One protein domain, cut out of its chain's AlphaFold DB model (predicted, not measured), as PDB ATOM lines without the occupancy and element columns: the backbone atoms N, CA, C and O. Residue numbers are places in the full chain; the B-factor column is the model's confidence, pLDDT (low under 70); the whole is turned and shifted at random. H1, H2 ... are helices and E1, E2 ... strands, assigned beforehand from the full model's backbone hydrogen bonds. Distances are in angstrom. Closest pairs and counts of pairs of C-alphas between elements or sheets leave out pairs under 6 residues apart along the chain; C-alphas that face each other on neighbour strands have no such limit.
ATOM      1  N   VAL A   8       9.086 -44.407 -17.974       91.81
ATOM      2  CA  VAL A   8       9.772 -43.157 -18.310       91.81
ATOM      3  C   VAL A   8       9.274 -42.700 -19.665       91.81
ATOM      4  O   VAL A   8       9.357 -43.464 -20.631       91.81
ATOM      5  N   THR A   9       8.791 -41.467 -19.729       91.88
ATOM      6  CA  THR A   9       8.435 -40.804 -20.976       91.88
ATOM      7  C   THR A   9       9.477 -39.741 -21.285       91.88
ATOM      8  O   THR A   9       9.832 -38.939 -20.426       91.88
ATOM      9  N   LEU A  10       9.996 -39.761 -22.512       88.75
ATOM     10  CA  LEU A  10      10.938 -38.763 -23.008       88.75
ATOM     11  C   LEU A  10      10.278 -38.000 -24.152       88.75
ATOM     12  O   LEU A  10       9.940 -38.611 -25.170       88.75
ATOM     13  N   GLY A  11      10.186 -36.681 -24.025       80.38
ATOM     14  CA  GLY A  11       9.971 -35.792 -25.162       80.38
ATOM     15  C   GLY A  11       8.723 -34.929 -25.089       80.38
ATOM     16  O   GLY A  11       8.039 -34.887 -24.078       80.38
ATOM     17  N   GLY A  12       8.455 -34.268 -26.217       78.25
ATOM     18  CA  GLY A  12       7.314 -33.376 -26.397       78.25
ATOM     19  C   GLY A  12       7.396 -32.097 -25.572       78.25
ATOM     20  O   GLY A  12       8.299 -31.911 -24.756       78.25
ATOM     21  N   ASP A  13       6.437 -31.221 -25.832       83.56
ATOM     22  CA  ASP A  13       6.099 -30.156 -24.901       83.56
ATOM     23  C   ASP A  13       5.360 -30.721 -23.671       83.56
ATOM     24  O   ASP A  13       4.892 -31.870 -23.679       83.56
ATOM     25  N   HIS A  14       5.237 -29.922 -22.612       82.12
ATOM     26  CA  HIS A  14       4.695 -30.367 -21.325       82.12
ATOM     27  C   HIS A  14       3.218 -30.824 -21.382       82.12
ATOM     28  O   HIS A  14       2.732 -31.456 -20.440       82.12
ATOM     29  N   SER A  15       2.494 -30.637 -22.499       78.44
ATOM     30  CA  SER A  15       1.124 -31.161 -22.674       78.44
ATOM     31  C   SER A  15       1.032 -32.693 -22.669       78.44
ATOM     32  O   SER A  15      -0.039 -33.246 -22.397       78.44
ATOM     33  N   LEU A  16       2.153 -33.385 -22.905       81.94
ATOM     34  CA  LEU A  16       2.313 -34.831 -22.721       81.94
ATOM     35  C   LEU A  16       1.750 -35.312 -21.374       81.94
ATOM     36  O   LEU A  16       1.098 -36.361 -21.317       81.94
ATOM     37  N   SER A  17       2.026 -34.544 -20.318       79.94
ATOM     38  CA  SER A  17       1.720 -34.875 -18.924       79.94
ATOM     39  C   SER A  17       0.238 -35.210 -18.706       79.94
ATOM     40  O   SER A  17      -0.101 -36.059 -17.885       79.94
ATOM     41  N   ILE A  18      -0.668 -34.622 -19.498       77.19
ATOM     42  CA  ILE A  18      -2.111 -34.890 -19.430       77.19
ATOM     43  C   ILE A  18      -2.387 -36.379 -19.673       77.19
ATOM     44  O   ILE A  18      -3.100 -37.023 -18.904       77.19
ATOM     45  N   GLY A  19      -1.815 -36.940 -20.739       82.12
ATOM     46  CA  GLY A  19      -2.057 -38.331 -21.119       82.12
ATOM     47  C   GLY A  19      -1.318 -39.329 -20.227       82.12
ATOM     48  O   GLY A  19      -1.836 -40.409 -19.936       82.12
ATOM     49  N   THR A  20      -0.113 -38.985 -19.778       86.56
ATOM     50  CA  THR A  20       0.704 -39.860 -18.925       86.56
ATOM     51  C   THR A  20       0.161 -39.919 -17.497       86.56
ATOM     52  O   THR A  20       0.157 -40.999 -16.901       86.56
ATOM     53  N   ILE A  21      -0.354 -38.808 -16.958       83.62
ATOM     54  CA  ILE A  21      -1.027 -38.757 -15.653       83.62
ATOM     55  C   ILE A  21      -2.356 -39.514 -15.714       83.62
ATOM     56  O   ILE A  21      -2.592 -40.357 -14.848       83.62
ATOM     57  N   ASP A  22      -3.183 -39.289 -16.743       85.00
ATOM     58  CA  ASP A  22      -4.465 -39.995 -16.912       85.00
ATOM     59  C   ASP A  22      -4.257 -41.514 -17.030       85.00
ATOM     60  O   ASP A  22      -4.815 -42.300 -16.258       85.00
ATOM     61  N   GLY A  23      -3.330 -41.942 -17.892       85.81
ATOM     62  CA  GLY A  23      -2.967 -43.352 -18.023       85.81
ATOM     63  C   GLY A  23      -2.370 -43.953 -16.742       85.81
ATOM     64  O   GLY A  23      -2.546 -45.147 -16.473       85.81
ATOM     65  N   HIS A  24      -1.682 -43.149 -15.923       86.75
ATOM     66  CA  HIS A  24      -1.183 -43.587 -14.620       86.75
ATOM     67  C   HIS A  24      -2.311 -43.783 -13.612       86.75
ATOM     68  O   HIS A  24      -2.355 -44.829 -12.955       86.75
ATOM     69  N   ALA A  25      -3.235 -42.828 -13.529       86.19
ATOM     70  CA  ALA A  25      -4.413 -42.916 -12.678       86.19
ATOM     71  C   ALA A  25      -5.281 -44.122 -13.066       86.19
ATOM     72  O   ALA A  25      -5.660 -44.906 -12.195       86.19
ATOM     73  N   GLU A  26      -5.496 -44.374 -14.362       87.62
ATOM     74  CA  GLU A  26      -6.221 -45.562 -14.831       87.62
ATOM     75  C   GLU A  26      -5.505 -46.869 -14.434       87.62
ATOM     76  O   GLU A  26      -6.131 -47.867 -14.068       87.62
ATOM     77  N   ALA A  27      -4.171 -46.885 -14.489       85.88
ATOM     78  CA  ALA A  27      -3.388 -48.086 -14.216       85.88
ATOM     79  C   ALA A  27      -3.169 -48.379 -12.721       85.88
ATOM     80  O   ALA A  27      -2.936 -49.543 -12.378       85.88
ATOM     81  N   ARG A  28      -3.164 -47.362 -11.851       80.56
ATOM     82  CA  ARG A  28      -2.767 -47.482 -10.431       80.56
ATOM     83  C   ARG A  28      -3.801 -46.955  -9.431       80.56
ATOM     84  O   ARG A  28      -3.682 -47.256  -8.246       80.56
ATOM     85  N   GLY A  29      -4.822 -46.228  -9.879       81.56
ATOM     86  CA  GLY A  29      -5.814 -45.584  -9.022       81.56
ATOM     87  C   GLY A  29      -5.266 -44.303  -8.393       81.56
ATOM     88  O   GLY A  29      -5.261 -43.253  -9.028       81.56
ATOM     89  N   ASN A  30      -4.800 -44.386  -7.143       77.56
ATOM     90  CA  ASN A  30      -4.335 -43.220  -6.389       77.56
ATOM     91  C   ASN A  30      -2.917 -42.811  -6.807       77.56
ATOM     92  O   ASN A  30      -1.948 -43.507  -6.491       77.56
ATOM     93  N   VAL A  31      -2.797 -41.647  -7.448       79.94
ATOM     94  CA  VAL A  31      -1.526 -41.073  -7.905       79.94
ATOM     95  C   VAL A  31      -1.265 -39.741  -7.199       79.94
ATOM     96  O   VAL A  31      -2.133 -38.872  -7.172       79.94
ATOM     97  N   ALA A  32      -0.063 -39.565  -6.649       83.00
ATOM     98  CA  ALA A  32       0.486 -38.243  -6.356       83.00
ATOM     99  C   ALA A  32       1.278 -37.751  -7.559       83.00
ATOM    100  O   ALA A  32       2.070 -38.508  -8.125       83.00
ATOM    101  N   VAL A  33       1.121 -36.474  -7.886       83.88
ATOM    102  CA  VAL A  33       1.921 -35.806  -8.909       83.88
ATOM    103  C   VAL A  33       2.888 -34.851  -8.220       83.88
ATOM    104  O   VAL A  33       2.471 -33.972  -7.468       83.88
ATOM    105  N   LEU A  34       4.182 -35.047  -8.462       83.25
ATOM    106  CA  LEU A  34       5.207 -34.043  -8.221       83.25
ATOM    107  C   LEU A  34       5.459 -33.330  -9.549       83.25
ATOM    108  O   LEU A  34       6.030 -33.920 -10.466       83.25
ATOM    109  N   TRP A  35       4.999 -32.086  -9.635       80.12
ATOM    110  CA  TRP A  35       5.225 -31.213 -10.780       80.12
ATOM    111  C   TRP A  35       6.468 -30.370 -10.518       80.12
ATOM    112  O   TRP A  35       6.511 -29.646  -9.520       80.12
ATOM    113  N   VAL A  36       7.485 -30.511 -11.363       80.00
ATOM    114  CA  VAL A  36       8.736 -29.759 -11.266       80.00
ATOM    115  C   VAL A  36       8.887 -28.951 -12.541       80.00
ATOM    116  O   VAL A  36       9.208 -29.500 -13.590       80.00
ATOM    117  N   ASP A  37       8.564 -27.670 -12.440       73.69
ATOM    118  CA  ASP A  37       8.461 -26.743 -13.561       73.69
ATOM    119  C   ASP A  37       8.576 -25.314 -13.028       73.69
ATOM    120  O   ASP A  37       8.151 -25.021 -11.900       73.69
ATOM    121  N   PHE A  38       9.173 -24.430 -13.820       54.69
ATOM    122  CA  PHE A  38       9.228 -23.006 -13.520       54.69
ATOM    123  C   PHE A  38       7.893 -22.328 -13.842       54.69
ATOM    124  O   PHE A  38       7.436 -21.417 -13.138       54.69
ATOM    125  N   HIS A  39       7.235 -22.794 -14.897       65.44
ATOM    126  CA  HIS A  39       5.904 -22.387 -15.269       65.44
ATOM    127  C   HIS A  39       4.902 -23.191 -14.448       65.44
ATOM    128  O   HIS A  39       4.963 -24.405 -14.306       65.44
ATOM    129  N   THR A  40       3.936 -22.497 -13.851       46.59
ATOM    130  CA  THR A  40       2.950 -23.183 -13.015       46.59
ATOM    131  C   THR A  40       2.044 -24.121 -13.809       46.59
ATOM    132  O   THR A  40       1.326 -24.863 -13.166       46.59
ATOM    133  N   ASP A  41       1.988 -24.038 -15.147       46.22
ATOM    134  CA  ASP A  41       1.123 -24.842 -16.036       46.22
ATOM    135  C   ASP A  41      -0.342 -25.006 -15.572       46.22
ATOM    136  O   ASP A  41      -1.077 -25.915 -15.947       46.22
ATOM    137  N   LEU A  42      -0.808 -24.036 -14.779       42.38
ATOM    138  CA  LEU A  42      -2.056 -24.061 -14.017       42.38
ATOM    139  C   LEU A  42      -3.082 -23.068 -14.583       42.38
ATOM    140  O   LEU A  42      -3.567 -22.173 -13.887       42.38
ATOM    141  N   PRO A  57       1.231 -42.217   2.948       38.16
ATOM    142  CA  PRO A  57       2.265 -42.137   1.910       38.16
ATOM    143  C   PRO A  57       2.596 -43.494   1.256       38.16
ATOM    144  O   PRO A  57       3.040 -43.521   0.118       38.16
ATOM    145  N   SER A  58       2.347 -44.630   1.924       40.25
ATOM    146  CA  SER A  58       2.701 -45.970   1.415       40.25
ATOM    147  C   SER A  58       1.726 -46.573   0.393       40.25
ATOM    148  O   SER A  58       2.028 -47.616  -0.178       40.25
ATOM    149  N   HIS A  59       0.555 -45.961   0.180       47.19
ATOM    150  CA  HIS A  59      -0.466 -46.440  -0.768       47.19
ATOM    151  C   HIS A  59      -0.589 -45.552  -2.014       47.19
ATOM    152  O   HIS A  59      -1.487 -45.755  -2.828       47.19
ATOM    153  N   LEU A  60       0.283 -44.552  -2.142       61.41
ATOM    154  CA  LEU A  60       0.217 -43.535  -3.179       61.41
ATOM    155  C   LEU A  60       1.357 -43.764  -4.169       61.41
ATOM    156  O   LEU A  60       2.520 -43.764  -3.773       61.41
ATOM    157  N   THR A  61       1.045 -43.982  -5.448       76.44
ATOM    158  CA  THR A  61       2.088 -44.070  -6.476       76.44
ATOM    159  C   THR A  61       2.496 -42.670  -6.910       76.44
ATOM    160  O   THR A  61       1.649 -41.809  -7.129       76.44
ATOM    161  N   LEU A  62       3.798 -42.428  -7.041       81.62
ATOM    162  CA  LEU A  62       4.344 -41.122  -7.388       81.62
ATOM    163  C   LEU A  62       4.598 -41.028  -8.899       81.62
ATOM    164  O   LEU A  62       5.266 -41.885  -9.488       81.62
ATOM    165  N   HIS A  63       4.043 -39.985  -9.508       89.19
ATOM    166  CA  HIS A  63       4.317 -39.515 -10.860       89.19
ATOM    167  C   HIS A  63       5.170 -38.246 -10.758       89.19
ATOM    168  O   HIS A  63       4.790 -37.326 -10.037       89.19
ATOM    169  N   VAL A  64       6.296 -38.181 -11.461       88.75
ATOM    170  CA  VAL A  64       7.123 -36.970 -11.554       88.75
ATOM    171  C   VAL A  64       7.025 -36.428 -12.974       88.75
ATOM    172  O   VAL A  64       7.447 -37.120 -13.889       88.75
ATOM    173  N   SER A  65       6.487 -35.226 -13.156       90.44
ATOM    174  CA  SER A  65       6.559 -34.515 -14.440       90.44
ATOM    175  C   SER A  65       7.605 -33.424 -14.295       90.44
ATOM    176  O   SER A  65       7.468 -32.575 -13.412       90.44
ATOM    177  N   PHE A  66       8.693 -33.526 -15.057       91.31
ATOM    178  CA  PHE A  66       9.860 -32.665 -14.914       91.31
ATOM    179  C   PHE A  66      10.138 -31.928 -16.221       91.31
ATOM    180  O   PHE A  66      10.550 -32.537 -17.218       91.31
ATOM    181  N   ASP A  67       9.951 -30.613 -16.177       91.00
ATOM    182  CA  ASP A  67      10.380 -29.702 -17.227       91.00
ATOM    183  C   ASP A  67      11.888 -29.469 -17.138       91.00
ATOM    184  O   ASP A  67      12.424 -29.140 -16.078       91.00
ATOM    185  N   ILE A  68      12.603 -29.654 -18.250       91.44
ATOM    186  CA  ILE A  68      14.047 -29.429 -18.268       91.44
ATOM    187  C   ILE A  68      14.407 -27.946 -18.115       91.44
ATOM    188  O   ILE A  68      15.542 -27.647 -17.748       91.44
ATOM    189  N   ASP A  69      13.479 -27.027 -18.394       88.56
ATOM    190  CA  ASP A  69      13.706 -25.587 -18.254       88.56
ATOM    191  C   ASP A  69      13.680 -25.082 -16.802       88.56
ATOM    192  O   ASP A  69      14.129 -23.966 -16.534       88.56
ATOM    193  N   PHE A  70      13.279 -25.947 -15.864       90.25
ATOM    194  CA  PHE A  70      13.408 -25.724 -14.428       90.25
ATOM    195  C   PHE A  70      14.864 -25.755 -13.941       90.25
ATOM    196  O   PHE A  70      15.198 -25.210 -12.887       90.25
ATOM    197  N   LEU A  71      15.755 -26.385 -14.711       91.94
ATOM    198  CA  LEU A  71      17.187 -26.268 -14.483       91.94
ATOM    199  C   LEU A  71      17.674 -24.891 -14.929       91.94
ATOM    200  O   LEU A  71      17.262 -24.370 -15.965       91.94
ATOM    201  N   ASP A  72      18.650 -24.343 -14.205       93.69
ATOM    202  CA  ASP A  72      19.322 -23.119 -14.637       93.69
ATOM    203  C   ASP A  72      19.802 -23.267 -16.088       93.69
ATOM    204  O   ASP A  72      20.402 -24.273 -16.471       93.69
ATOM    205  N   SER A  73      19.580 -22.234 -16.901       93.75
ATOM    206  CA  SER A  73      19.997 -22.189 -18.309       93.75
ATOM    207  C   SER A  73      21.483 -22.497 -18.562       93.75
ATOM    208  O   SER A  73      21.862 -22.769 -19.699       93.75
ATOM    209  N   LEU A  74      22.348 -22.411 -17.547       94.00
ATOM    210  CA  LEU A  74      23.749 -22.829 -17.619       94.00
ATOM    211  C   LEU A  74      23.921 -24.355 -17.602       94.00
ATOM    212  O   LEU A  74      24.917 -24.850 -18.128       94.00
ATOM    213  N   GLU A  75      22.970 -25.076 -17.015       94.81
ATOM    214  CA  GLU A  75      22.915 -26.537 -16.917       94.81
ATOM    215  C   GLU A  75      22.047 -27.134 -18.044       94.81
ATOM    216  O   GLU A  75      22.439 -28.126 -18.659       94.81
ATOM    217  N   ALA A  76      20.915 -26.498 -18.381       94.69
ATOM    218  CA  ALA A  76      19.984 -26.944 -19.427       94.69
ATOM    219  C   ALA A  76      19.626 -25.844 -20.454       94.69
ATOM    220  O   ALA A  76      18.485 -25.392 -20.548       94.69
ATOM    221  N   PRO A  77      20.581 -25.389 -21.285       95.50
ATOM    222  CA  PRO A  77      20.330 -24.311 -22.246       95.50
ATOM    223  C   PRO A  77      19.416 -24.692 -23.423       95.50
ATOM    224  O   PRO A  77      18.901 -23.802 -24.102       95.50
ATOM    225  N   SER A  78      19.260 -25.981 -23.742       95.69
ATOM    226  CA  SER A  78      18.616 -26.464 -24.973       95.69
ATOM    227  C   SER A  78      17.120 -26.737 -24.799       95.69
ATOM    228  O   SER A  78      16.637 -27.827 -25.100       95.69
ATOM    229  N   THR A  79      16.401 -25.708 -24.355       92.69
ATOM    230  CA  THR A  79      14.936 -25.633 -24.218       92.69
ATOM    231  C   THR A  79      14.414 -24.315 -24.815       92.69
ATOM    232  O   THR A  79      15.195 -23.399 -25.100       92.69
ATOM    233  N   ILE A  80      13.108 -24.221 -25.069       86.75
ATOM    234  CA  ILE A  80      12.464 -23.046 -25.670       86.75
ATOM    235  C   ILE A  80      12.469 -21.845 -24.707       86.75
ATOM    236  O   ILE A  80      12.645 -20.715 -25.176       86.75
ATOM    237  N   ALA A  81      12.344 -22.069 -23.394       84.25
ATOM    238  CA  ALA A  81      12.211 -21.013 -22.385       84.25
ATOM    239  C   ALA A  81      13.287 -21.066 -21.271       84.25
ATOM    240  O   ALA A  81      12.958 -21.132 -20.095       84.25
ATOM    241  N   PRO A  82      14.594 -20.987 -21.594       86.69
ATOM    242  CA  PRO A  82      15.643 -21.117 -20.587       86.69
ATOM    243  C   PRO A  82      15.710 -19.879 -19.679       86.69
ATOM    244  O   PRO A  82      15.903 -18.756 -20.167       86.69
ATOM    245  N   VAL A  83      15.645 -20.085 -18.363       89.25
ATOM    246  CA  VAL A  83      15.731 -19.021 -17.347       89.25
ATOM    247  C   VAL A  83      17.036 -19.136 -16.542       89.25
ATOM    248  O   VAL A  83      17.604 -20.211 -16.362       89.25
ATOM    249  N   ARG A  84      17.595 -17.994 -16.120       87.81
ATOM    250  CA  ARG A  84      18.797 -17.927 -15.266       87.81
ATOM    251  C   ARG A  84      18.402 -17.745 -13.809       87.81
ATOM    252  O   ARG A  84      17.563 -16.898 -13.519       87.81
ATOM    253  N   GLY A  85      19.154 -18.374 -12.914       84.25
ATOM    254  CA  GLY A  85      18.949 -18.317 -11.470       84.25
ATOM    255  C   GLY A  85      18.003 -19.390 -10.939       84.25
ATOM    256  O   GLY A  85      17.585 -19.271  -9.789       84.25
ATOM    257  N   GLU A  86      17.685 -20.395 -11.756       88.06
ATOM    258  CA  GLU A  86      16.823 -21.517 -11.383       88.06
ATOM    259  C   GLU A  86      17.589 -22.588 -10.593       88.06
ATOM    260  O   GLU A  86      18.701 -22.352 -10.098       88.06
ATOM    261  N   MET A  87      16.990 -23.770 -10.434       90.12
ATOM    262  CA  MET A  87      17.609 -24.842  -9.672       90.12
ATOM    263  C   MET A  87      18.863 -25.361 -10.368       90.12
ATOM    264  O   MET A  87      18.959 -25.508 -11.588       90.12
ATOM    265  N   SER A  88      19.884 -25.627  -9.561       93.62
ATOM    266  CA  SER A  88      21.085 -26.270 -10.063       93.62
ATOM    267  C   SER A  88      20.802 -27.745 -10.335       93.62
ATOM    268  O   SER A  88      20.087 -28.408  -9.579       93.62
ATOM    269  N   LEU A  89      21.515 -28.324 -11.305       92.81
ATOM    270  CA  LEU A  89      21.495 -29.770 -11.554       92.81
ATOM    271  C   LEU A  89      21.759 -30.589 -10.279       92.81
ATOM    272  O   LEU A  89      21.270 -31.703 -10.092       92.81
ATOM    273  N   ARG A  90      22.531 -30.027  -9.343       91.38
ATOM    274  CA  ARG A  90      22.815 -30.665  -8.060       91.38
ATOM    275  C   ARG A  90      21.565 -30.825  -7.195       91.38
ATOM    276  O   ARG A  90      21.487 -31.819  -6.465       91.38
ATOM    277  N   GLU A  91      20.673 -29.855  -7.189       91.19
ATOM    278  CA  GLU A  91      19.483 -29.887  -6.351       91.19
ATOM    279  C   GLU A  91      18.435 -30.820  -6.955       91.19
ATOM    280  O   GLU A  91      17.924 -31.681  -6.241       91.19
ATOM    281  N   ASP A  92      18.248 -30.791  -8.273       92.38
ATOM    282  CA  ASP A  92      17.281 -31.675  -8.932       92.38
ATOM    283  C   ASP A  92      17.692 -33.144  -8.896       92.38
ATOM    284  O   ASP A  92      16.862 -34.019  -8.651       92.38
ATOM    285  N   ILE A  93      18.993 -33.444  -8.978       92.12
ATOM    286  CA  ILE A  93      19.467 -34.804  -8.694       92.12
ATOM    287  C   ILE A  93      19.100 -35.227  -7.262       92.12
ATOM    288  O   ILE A  93      18.775 -36.391  -7.040       92.12
ATOM    289  N   GLN A  94      19.130 -34.329  -6.266       87.19
ATOM    290  CA  GLN A  94      18.680 -34.696  -4.914       87.19
ATOM    291  C   GLN A  94      17.187 -34.968  -4.856       87.19
ATOM    292  O   GLN A  94      16.799 -35.913  -4.169       87.19
ATOM    293  N   VAL A  95      16.375 -34.180  -5.559       89.25
ATOM    294  CA  VAL A  95      14.934 -34.420  -5.667       89.25
ATOM    295  C   VAL A  95      14.696 -35.808  -6.254       89.25
ATOM    296  O   VAL A  95      14.036 -36.621  -5.611       89.25
ATOM    297  N   MET A  96      15.330 -36.137  -7.383       90.38
ATOM    298  CA  MET A  96      15.214 -37.453  -8.025       90.38
ATOM    299  C   MET A  96      15.726 -38.605  -7.148       90.38
ATOM    300  O   MET A  96      15.099 -39.661  -7.065       90.38
ATOM    301  N   GLU A  97      16.834 -38.410  -6.427       85.62
ATOM    302  CA  GLU A  97      17.318 -39.390  -5.450       85.62
ATOM    303  C   GLU A  97      16.292 -39.609  -4.318       85.62
ATOM    304  O   GLU A  97      16.091 -40.746  -3.884       85.62
ATOM    305  N   GLN A  98      15.634 -38.551  -3.823       81.62
ATOM    306  CA  GLN A  98      14.612 -38.684  -2.778       81.62
ATOM    307  C   GLN A  98      13.330 -39.329  -3.303       81.62
ATOM    308  O   GLN A  98      12.799 -40.209  -2.626       81.62
ATOM    309  N   THR A  99      12.848 -38.953  -4.495       83.19
ATOM    310  CA  THR A  99      11.654 -39.563  -5.099       83.19
ATOM    311  C   THR A  99      11.868 -41.056  -5.320       83.19
ATOM    312  O   THR A  99      11.008 -41.848  -4.934       83.19
ATOM    313  N   HIS A 100      13.041 -41.465  -5.810       85.31
ATOM    314  CA  HIS A 100      13.420 -42.874  -5.906       85.31
ATOM    315  C   HIS A 100      13.399 -43.574  -4.536       85.31
ATOM    316  O   HIS A 100      12.788 -44.633  -4.380       85.31
ATOM    317  N   ARG A 101      14.016 -42.968  -3.508       79.19
ATOM    318  CA  ARG A 101      14.096 -43.534  -2.145       79.19
ATOM    319  C   ARG A 101      12.747 -43.731  -1.463       79.19
ATOM    320  O   ARG A 101      12.669 -44.543  -0.545       79.19
ATOM    321  N   THR A 102      11.693 -43.039  -1.898       79.06
ATOM    322  CA  THR A 102      10.337 -43.284  -1.376       79.06
ATOM    323  C   THR A 102       9.845 -44.708  -1.648       79.06
ATOM    324  O   THR A 102       8.922 -45.166  -0.979       79.06
ATOM    325  N   GLY A 103      10.403 -45.397  -2.655       80.00
ATOM    326  CA  GLY A 103       9.899 -46.684  -3.143       80.00
ATOM    327  C   GLY A 103       8.529 -46.597  -3.828       80.00
ATOM    328  O   GLY A 103       7.992 -47.617  -4.252       80.00
ATOM    329  N   CYS A 104       7.968 -45.390  -3.946       80.19
ATOM    330  CA  CYS A 104       6.636 -45.133  -4.488       80.19
ATOM    331  C   CYS A 104       6.680 -44.599  -5.929       80.19
ATOM    332  O   CYS A 104       5.636 -44.503  -6.574       80.19
ATOM    333  N   LEU A 105       7.870 -44.261  -6.448       83.62
ATOM    334  CA  LEU A 105       8.058 -43.759  -7.808       83.62
ATOM    335  C   LEU A 105       7.612 -44.788  -8.853       83.62
ATOM    336  O   LEU A 105       8.120 -45.905  -8.905       83.62
ATOM    337  N   SER A 106       6.659 -44.394  -9.692       86.94
ATOM    338  CA  SER A 106       6.027 -45.260 -10.693       86.94
ATOM    339  C   SER A 106       6.119 -44.675 -12.101       86.94
ATOM    340  O   SER A 106       6.137 -45.425 -13.082       86.94
ATOM    341  N   THR A 107       6.195 -43.350 -12.244       90.12
ATOM    342  CA  THR A 107       6.291 -42.693 -13.556       90.12
ATOM    343  C   THR A 107       7.145 -41.436 -13.487       90.12
ATOM    344  O   THR A 107       7.100 -40.732 -12.481       90.12
ATOM    345  N   VAL A 108       7.917 -41.193 -14.547       93.00
ATOM    346  CA  VAL A 108       8.668 -39.957 -14.770       93.00
ATOM    347  C   VAL A 108       8.457 -39.487 -16.204       93.00
ATOM    348  O   VAL A 108       8.691 -40.263 -17.130       93.00
ATOM    349  N   ASP A 109       8.099 -38.223 -16.377       92.88
ATOM    350  CA  ASP A 109       8.120 -37.523 -17.655       92.88
ATOM    351  C   ASP A 109       9.273 -36.514 -17.651       92.88
ATOM    352  O   ASP A 109       9.459 -35.777 -16.683       92.88
ATOM    353  N   LEU A 110      10.072 -36.518 -18.719       93.00
ATOM    354  CA  LEU A 110      11.112 -35.521 -18.980       93.00
ATOM    355  C   LEU A 110      10.795 -34.834 -20.308       93.00
ATOM    356  O   LEU A 110      10.850 -35.476 -21.368       93.00
ATOM    357  N   VAL A 111      10.454 -33.551 -20.234       93.25
ATOM    358  CA  VAL A 111       9.866 -32.775 -21.338       93.25
ATOM    359  C   VAL A 111      10.725 -31.564 -21.722       93.25
ATOM    360  O   VAL A 111      11.782 -31.330 -21.137       93.25
ATOM    361  N   GLU A 112      10.313 -30.852 -22.777       93.25
ATOM    362  CA  GLU A 112      10.883 -29.578 -23.266       93.25
ATOM    363  C   GLU A 112      12.357 -29.591 -23.707       93.25
ATOM    364  O   GLU A 112      12.951 -28.570 -24.071       93.25
ATOM    365  N   VAL A 113      12.968 -30.772 -23.804       94.12
ATOM    366  CA  VAL A 113      14.285 -30.918 -24.430       94.12
ATOM    367  C   VAL A 113      14.161 -30.666 -25.932       94.12
ATOM    368  O   VAL A 113      13.593 -31.471 -26.674       94.12
ATOM    369  N   ASN A 114      14.776 -29.587 -26.413       94.25
ATOM    370  CA  ASN A 114      14.782 -29.241 -27.828       94.25
ATOM    371  C   ASN A 114      16.217 -29.205 -28.382       94.25
ATOM    372  O   ASN A 114      16.919 -28.203 -28.240       94.25
ATOM    373  N   PRO A 115      16.681 -30.265 -29.069       94.06
ATOM    374  CA  PRO A 115      18.052 -30.345 -29.572       94.06
ATOM    375  C   PRO A 115      18.300 -29.519 -30.849       94.06
ATOM    376  O   PRO A 115      19.425 -29.481 -31.341       94.06
ATOM    377  N   ASN A 116      17.270 -28.885 -31.421       94.56
ATOM    378  CA  ASN A 116      17.357 -28.223 -32.729       94.56
ATOM    379  C   ASN A 116      17.551 -26.700 -32.646       94.56
ATOM    380  O   ASN A 116      17.720 -26.050 -33.676       94.56
ATOM    381  N   ILE A 117      17.502 -26.121 -31.446       91.88
ATOM    382  CA  ILE A 117      17.481 -24.662 -31.235       91.88
ATOM    383  C   ILE A 117      18.821 -24.073 -30.778       91.88
ATOM    384  O   ILE A 117      18.997 -22.854 -30.812       91.88
ATOM    385  N   LYS A 118      19.767 -24.913 -30.346       94.44
ATOM    386  CA  LYS A 118      21.071 -24.499 -29.815       94.44
ATOM    387  C   LYS A 118      22.228 -25.161 -30.558       94.44
ATOM    388  O   LYS A 118      22.036 -25.994 -31.444       94.44
ATOM    389  N   ASP A 119      23.450 -24.751 -30.223       95.94
ATOM    390  CA  ASP A 119      24.652 -25.376 -30.761       95.94
ATOM    391  C   ASP A 119      24.911 -26.760 -30.139       95.94
ATOM    392  O   ASP A 119      24.305 -27.163 -29.146       95.94
ATOM    393  N   LYS A 120      25.850 -27.514 -30.719       95.56
ATOM    394  CA  LYS A 120      26.160 -28.878 -30.261       95.56
ATOM    395  C   LYS A 120      26.608 -28.949 -28.802       95.56
ATOM    396  O   LYS A 120      26.435 -29.995 -28.184       95.56
ATOM    397  N   ARG A 121      27.235 -27.894 -28.277       96.38
ATOM    398  CA  ARG A 121      27.736 -27.870 -26.903       96.38
ATOM    399  C   ARG A 121      26.569 -27.726 -25.934       96.38
ATOM    400  O   ARG A 121      26.480 -28.510 -24.999       96.38
ATOM    401  N   ASP A 122      25.682 -26.775 -26.186       96.25
ATOM    402  CA  ASP A 122      24.499 -26.516 -25.363       96.25
ATOM    403  C   ASP A 122      23.521 -27.701 -25.384       96.25
ATOM    404  O   ASP A 122      23.006 -28.120 -24.343       96.25
ATOM    405  N   VAL A 123      23.331 -28.314 -26.558       96.38
ATOM    406  CA  VAL A 123      22.569 -29.564 -26.687       96.38
ATOM    407  C   VAL A 123      23.208 -30.658 -25.838       96.38
ATOM    408  O   VAL A 123      22.520 -31.333 -25.078       96.38
ATOM    409  N   HIS A 124      24.530 -30.823 -25.922       96.50
ATOM    410  CA  HIS A 124      25.232 -31.845 -25.153       96.50
ATOM    411  C   HIS A 124      25.110 -31.638 -23.639       96.50
ATOM    412  O   HIS A 124      24.898 -32.613 -22.929       96.50
ATOM    413  N   LEU A 125      25.193 -30.394 -23.156       96.75
ATOM    414  CA  LEU A 125      24.988 -30.064 -21.741       96.75
ATOM    415  C   LEU A 125      23.589 -30.472 -21.266       96.75
ATOM    416  O   LEU A 125      23.459 -31.197 -20.284       96.75
ATOM    417  N   THR A 126      22.559 -30.107 -22.029       96.69
ATOM    418  CA  THR A 126      21.163 -30.429 -21.688       96.69
ATOM    419  C   THR A 126      20.922 -31.942 -21.674       96.69
ATOM    420  O   THR A 126      20.278 -32.467 -20.772       96.69
ATOM    421  N   ILE A 127      21.493 -32.676 -22.636       95.88
ATOM    422  CA  ILE A 127      21.405 -34.144 -22.666       95.88
ATOM    423  C   ILE A 127      22.147 -34.781 -21.485       95.88
ATOM    424  O   ILE A 127      21.625 -35.720 -20.889       95.88
ATOM    425  N   GLN A 128      23.317 -34.268 -21.091       95.94
ATOM    426  CA  GLN A 128      24.011 -34.754 -19.891       95.94
ATOM    427  C   GLN A 128      23.183 -34.528 -18.619       95.94
ATOM    428  O   GLN A 128      23.127 -35.406 -17.759       95.94
ATOM    429  N   ALA A 129      22.511 -33.378 -18.501       95.75
ATOM    430  CA  ALA A 129      21.611 -33.113 -17.384       95.75
ATOM    431  C   ALA A 129      20.474 -34.150 -17.326       95.75
ATOM    432  O   ALA A 129      20.264 -34.774 -16.284       95.75
ATOM    433  N   VAL A 130      19.819 -34.421 -18.462       95.62
ATOM    434  CA  VAL A 130      18.791 -35.471 -18.598       95.62
ATOM    435  C   VAL A 130      19.324 -36.845 -18.180       95.62
ATOM    436  O   VAL A 130      18.672 -37.556 -17.415       95.62
ATOM    437  N   GLU A 131      20.517 -37.228 -18.639       95.00
ATOM    438  CA  GLU A 131      21.146 -38.501 -18.265       95.00
ATOM    439  C   GLU A 131      21.360 -38.609 -16.752       95.00
ATOM    440  O   GLU A 131      21.079 -39.656 -16.162       95.00
ATOM    441  N   HIS A 132      21.807 -37.535 -16.104       94.81
ATOM    442  CA  HIS A 132      22.001 -37.513 -14.658       94.81
ATOM    443  C   HIS A 132      20.688 -37.610 -13.873       94.81
ATOM    444  O   HIS A 132      20.631 -38.338 -12.877       94.81
ATOM    445  N   LEU A 133      19.626 -36.937 -14.326       93.88
ATOM    446  CA  LEU A 133      18.293 -37.055 -13.725       93.88
ATOM    447  C   LEU A 133      17.752 -38.484 -13.859       93.88
ATOM    448  O   LEU A 133      17.303 -39.069 -12.871       93.88
ATOM    449  N   LEU A 134      17.879 -39.093 -15.042       93.62
ATOM    450  CA  LEU A 134      17.483 -40.485 -15.279       93.62
ATOM    451  C   LEU A 134      18.260 -41.461 -14.394       93.62
ATOM    452  O   LEU A 134      17.675 -42.344 -13.769       93.62
ATOM    453  N   GLN A 135      19.579 -41.300 -14.299       92.88
ATOM    454  CA  GLN A 135      20.409 -42.118 -13.416       92.88
ATOM    455  C   GLN A 135      19.913 -42.045 -11.963       92.88
ATOM    456  O   GLN A 135      19.754 -43.091 -11.324       92.88
ATOM    457  N   ALA A 136      19.618 -40.842 -11.464       90.25
ATOM    458  CA  ALA A 136      19.121 -40.616 -10.107       90.25
ATOM    459  C   ALA A 136      17.744 -41.253  -9.859       90.25
ATOM    460  O   ALA A 136      17.557 -41.932  -8.846       90.25
ATOM    461  N   VAL A 137      16.820 -41.133 -10.818       90.44
ATOM    462  CA  VAL A 137      15.501 -41.801 -10.814       90.44
ATOM    463  C   VAL A 137      15.621 -43.321 -10.683       90.44
ATOM    464  O   VAL A 137      14.768 -43.966 -10.068       90.44
ATOM    465  N   PHE A 138      16.691 -43.909 -11.222       91.56
ATOM    466  CA  PHE A 138      16.987 -45.340 -11.118       91.56
ATOM    467  C   PHE A 138      17.949 -45.693  -9.974       91.56
ATOM    468  O   PHE A 138      18.518 -46.783  -9.958       91.56
ATOM    469  N   GLY A 139      18.113 -44.796  -9.000       84.88
ATOM    470  CA  GLY A 139      18.817 -45.072  -7.751       84.88
ATOM    471  C   GLY A 139      20.321 -44.833  -7.788       84.88
ATOM    472  O   GLY A 139      21.003 -45.194  -6.828       84.88
ATOM    473  N   HIS A 140      20.856 -44.208  -8.843       87.75
ATOM    474  CA  HIS A 140      22.252 -43.782  -8.839       87.75
ATOM    475  C   HIS A 140      22.445 -42.612  -7.886       87.75
ATOM    476  O   HIS A 140      21.805 -41.573  -8.012       87.75
ATOM    477  N   GLN A 141      23.364 -42.780  -6.943       77.38
ATOM    478  CA  GLN A 141      23.717 -41.746  -5.987       77.38
ATOM    479  C   GLN A 141      25.066 -41.149  -6.343       77.38
ATOM    480  O   GLN A 141      26.040 -41.855  -6.610       77.38
ATOM    481  N   ARG A 142      25.174 -39.827  -6.226       70.12
ATOM    482  CA  ARG A 142      26.450 -39.122  -6.455       70.12
ATOM    483  C   ARG A 142      27.548 -39.488  -5.456       70.12
ATOM    484  O   ARG A 142      28.719 -39.229  -5.708       70.12
ATOM    485  N   ARG A 143      27.176 -40.075  -4.313       61.41
ATOM    486  CA  ARG A 143      28.108 -40.614  -3.307       61.41
ATOM    487  C   ARG A 143      28.659 -42.001  -3.673       61.41
ATOM    488  O   ARG A 143      29.505 -42.505  -2.943       61.41
ATOM    489  N   GLY A 144      28.215 -42.581  -4.788       57.44
ATOM    490  CA  GLY A 144      28.499 -43.954  -5.190       57.44
ATOM    491  C   GLY A 144      27.339 -44.892  -4.858       57.44
ATOM    492  O   GLY A 144      26.622 -44.696  -3.876       57.44
ATOM    493  N   ASN A 145      27.163 -45.920  -5.688       60.62
ATOM    494  CA  ASN A 145      26.214 -46.999  -5.435       60.62
ATOM    495  C   ASN A 145      26.942 -48.114  -4.687       60.62
ATOM    496  O   ASN A 145      27.780 -48.801  -5.269       60.62
ATOM    497  N   TYR A 146      26.630 -48.291  -3.406       49.59
ATOM    498  CA  TYR A 146      27.058 -49.480  -2.675       49.59
ATOM    499  C   TYR A 146      26.163 -50.652  -3.094       49.59
ATOM    500  O   TYR A 146      24.942 -50.472  -3.155       49.59
TER     501      TYR A 146
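Overview. This is residues 8 to 42 and 57 to 146 of the 164 residues of the protein "Hypothetical protein" of Timema tahoe (UniProt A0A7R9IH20). A parallel sheet of four strands is the middle layer here, with H1 packed over one face and H2 and H3 side by side over the other. The inner part of H3, residues 130 to 137, covers the sheet, and the earlier part runs on past it, while the long unnamed stretch 68 to 88 lies beyond the ends of the strands. The printed part has 125 residues with three named helices and four named strands, in the order E1, H1, E2, E3, H2, E4, H3; the sheet order is E1, E4, E3, E2, and the class is mixed, helices and strands. The whole is compact, with a radius of gyration of the C-alphas of 14.4 A and spans of 43 by 37 by 21 A.

Along the chain. Find C-alpha 8 at (9.772, -43.157, -18.310), where E1, residues 8 to 10, begins and runs 6.5 A. Next comes H1, residues 16 to 28, 18.4 A long, then E2, residues 31 to 36, 15.6 A. Beyond the cut, look for E3, residues 61 to 67, 19.8 A, starting at C-alpha 61 at (2.088, -44.070, -6.476). H2, residues 89 to 101, is 18.2 A long, and E4, residues 105 to 111, 17.5 A. H3, residues 120 to 137, runs 25.7 A to C-alpha 137 at (15.501, -41.801, -10.814).

Arrangement. Begin at the sheet, twisted, its C-alphas up to 4.4 A off the best plane. Between edge strand E1 and E4, N 9 and O 108 are 2.9 A apart; between E4 and E3, N 109 and O 64, 2.8 A; between E3 and edge strand E2, N 34 and O 63, 2.8 A. H1 runs along the strands over E4 and E3, at a height over the sheet of 8.6 A; its closest C-alphas to E3 are those of Ser 17 and Ser 65, 6.6 A. On the opposite face, H2 is over E3 at a height of 10.8 A, and H3 over E4 at 11.2 A. H2 and H3 touch, H3 with residues 129 to 137 alone, closest at the C-alphas of Glu 97 and Ala 136, 5.1 A, at a shallow tilt of 26 degrees, the same way. H1 is apart from both. E3, H2, E4 form a strand-helix-strand unit, two parallel neighbour strands with a helix between, and E1, H1, E2 a split one, with E4 and E3 between its strands; both crossovers are right-handed. In H1, H2 and H3 every O i to N i+4 pair is within hydrogen-bond range.

Size, cuts and confidence. The C-alphas farthest apart are those of His 59 and Asp 119, 44.4 A. Residues 43 to 56 are not printed, and C-alphas 42 and 57 stand 24.5 A apart across this cut. The link from E3 to H2 is long, 21 residues. Mean pLDDT of the printed part is 84.5; look for values under 70 at residues 38 to 42, 57 to 60 and 143 to 146.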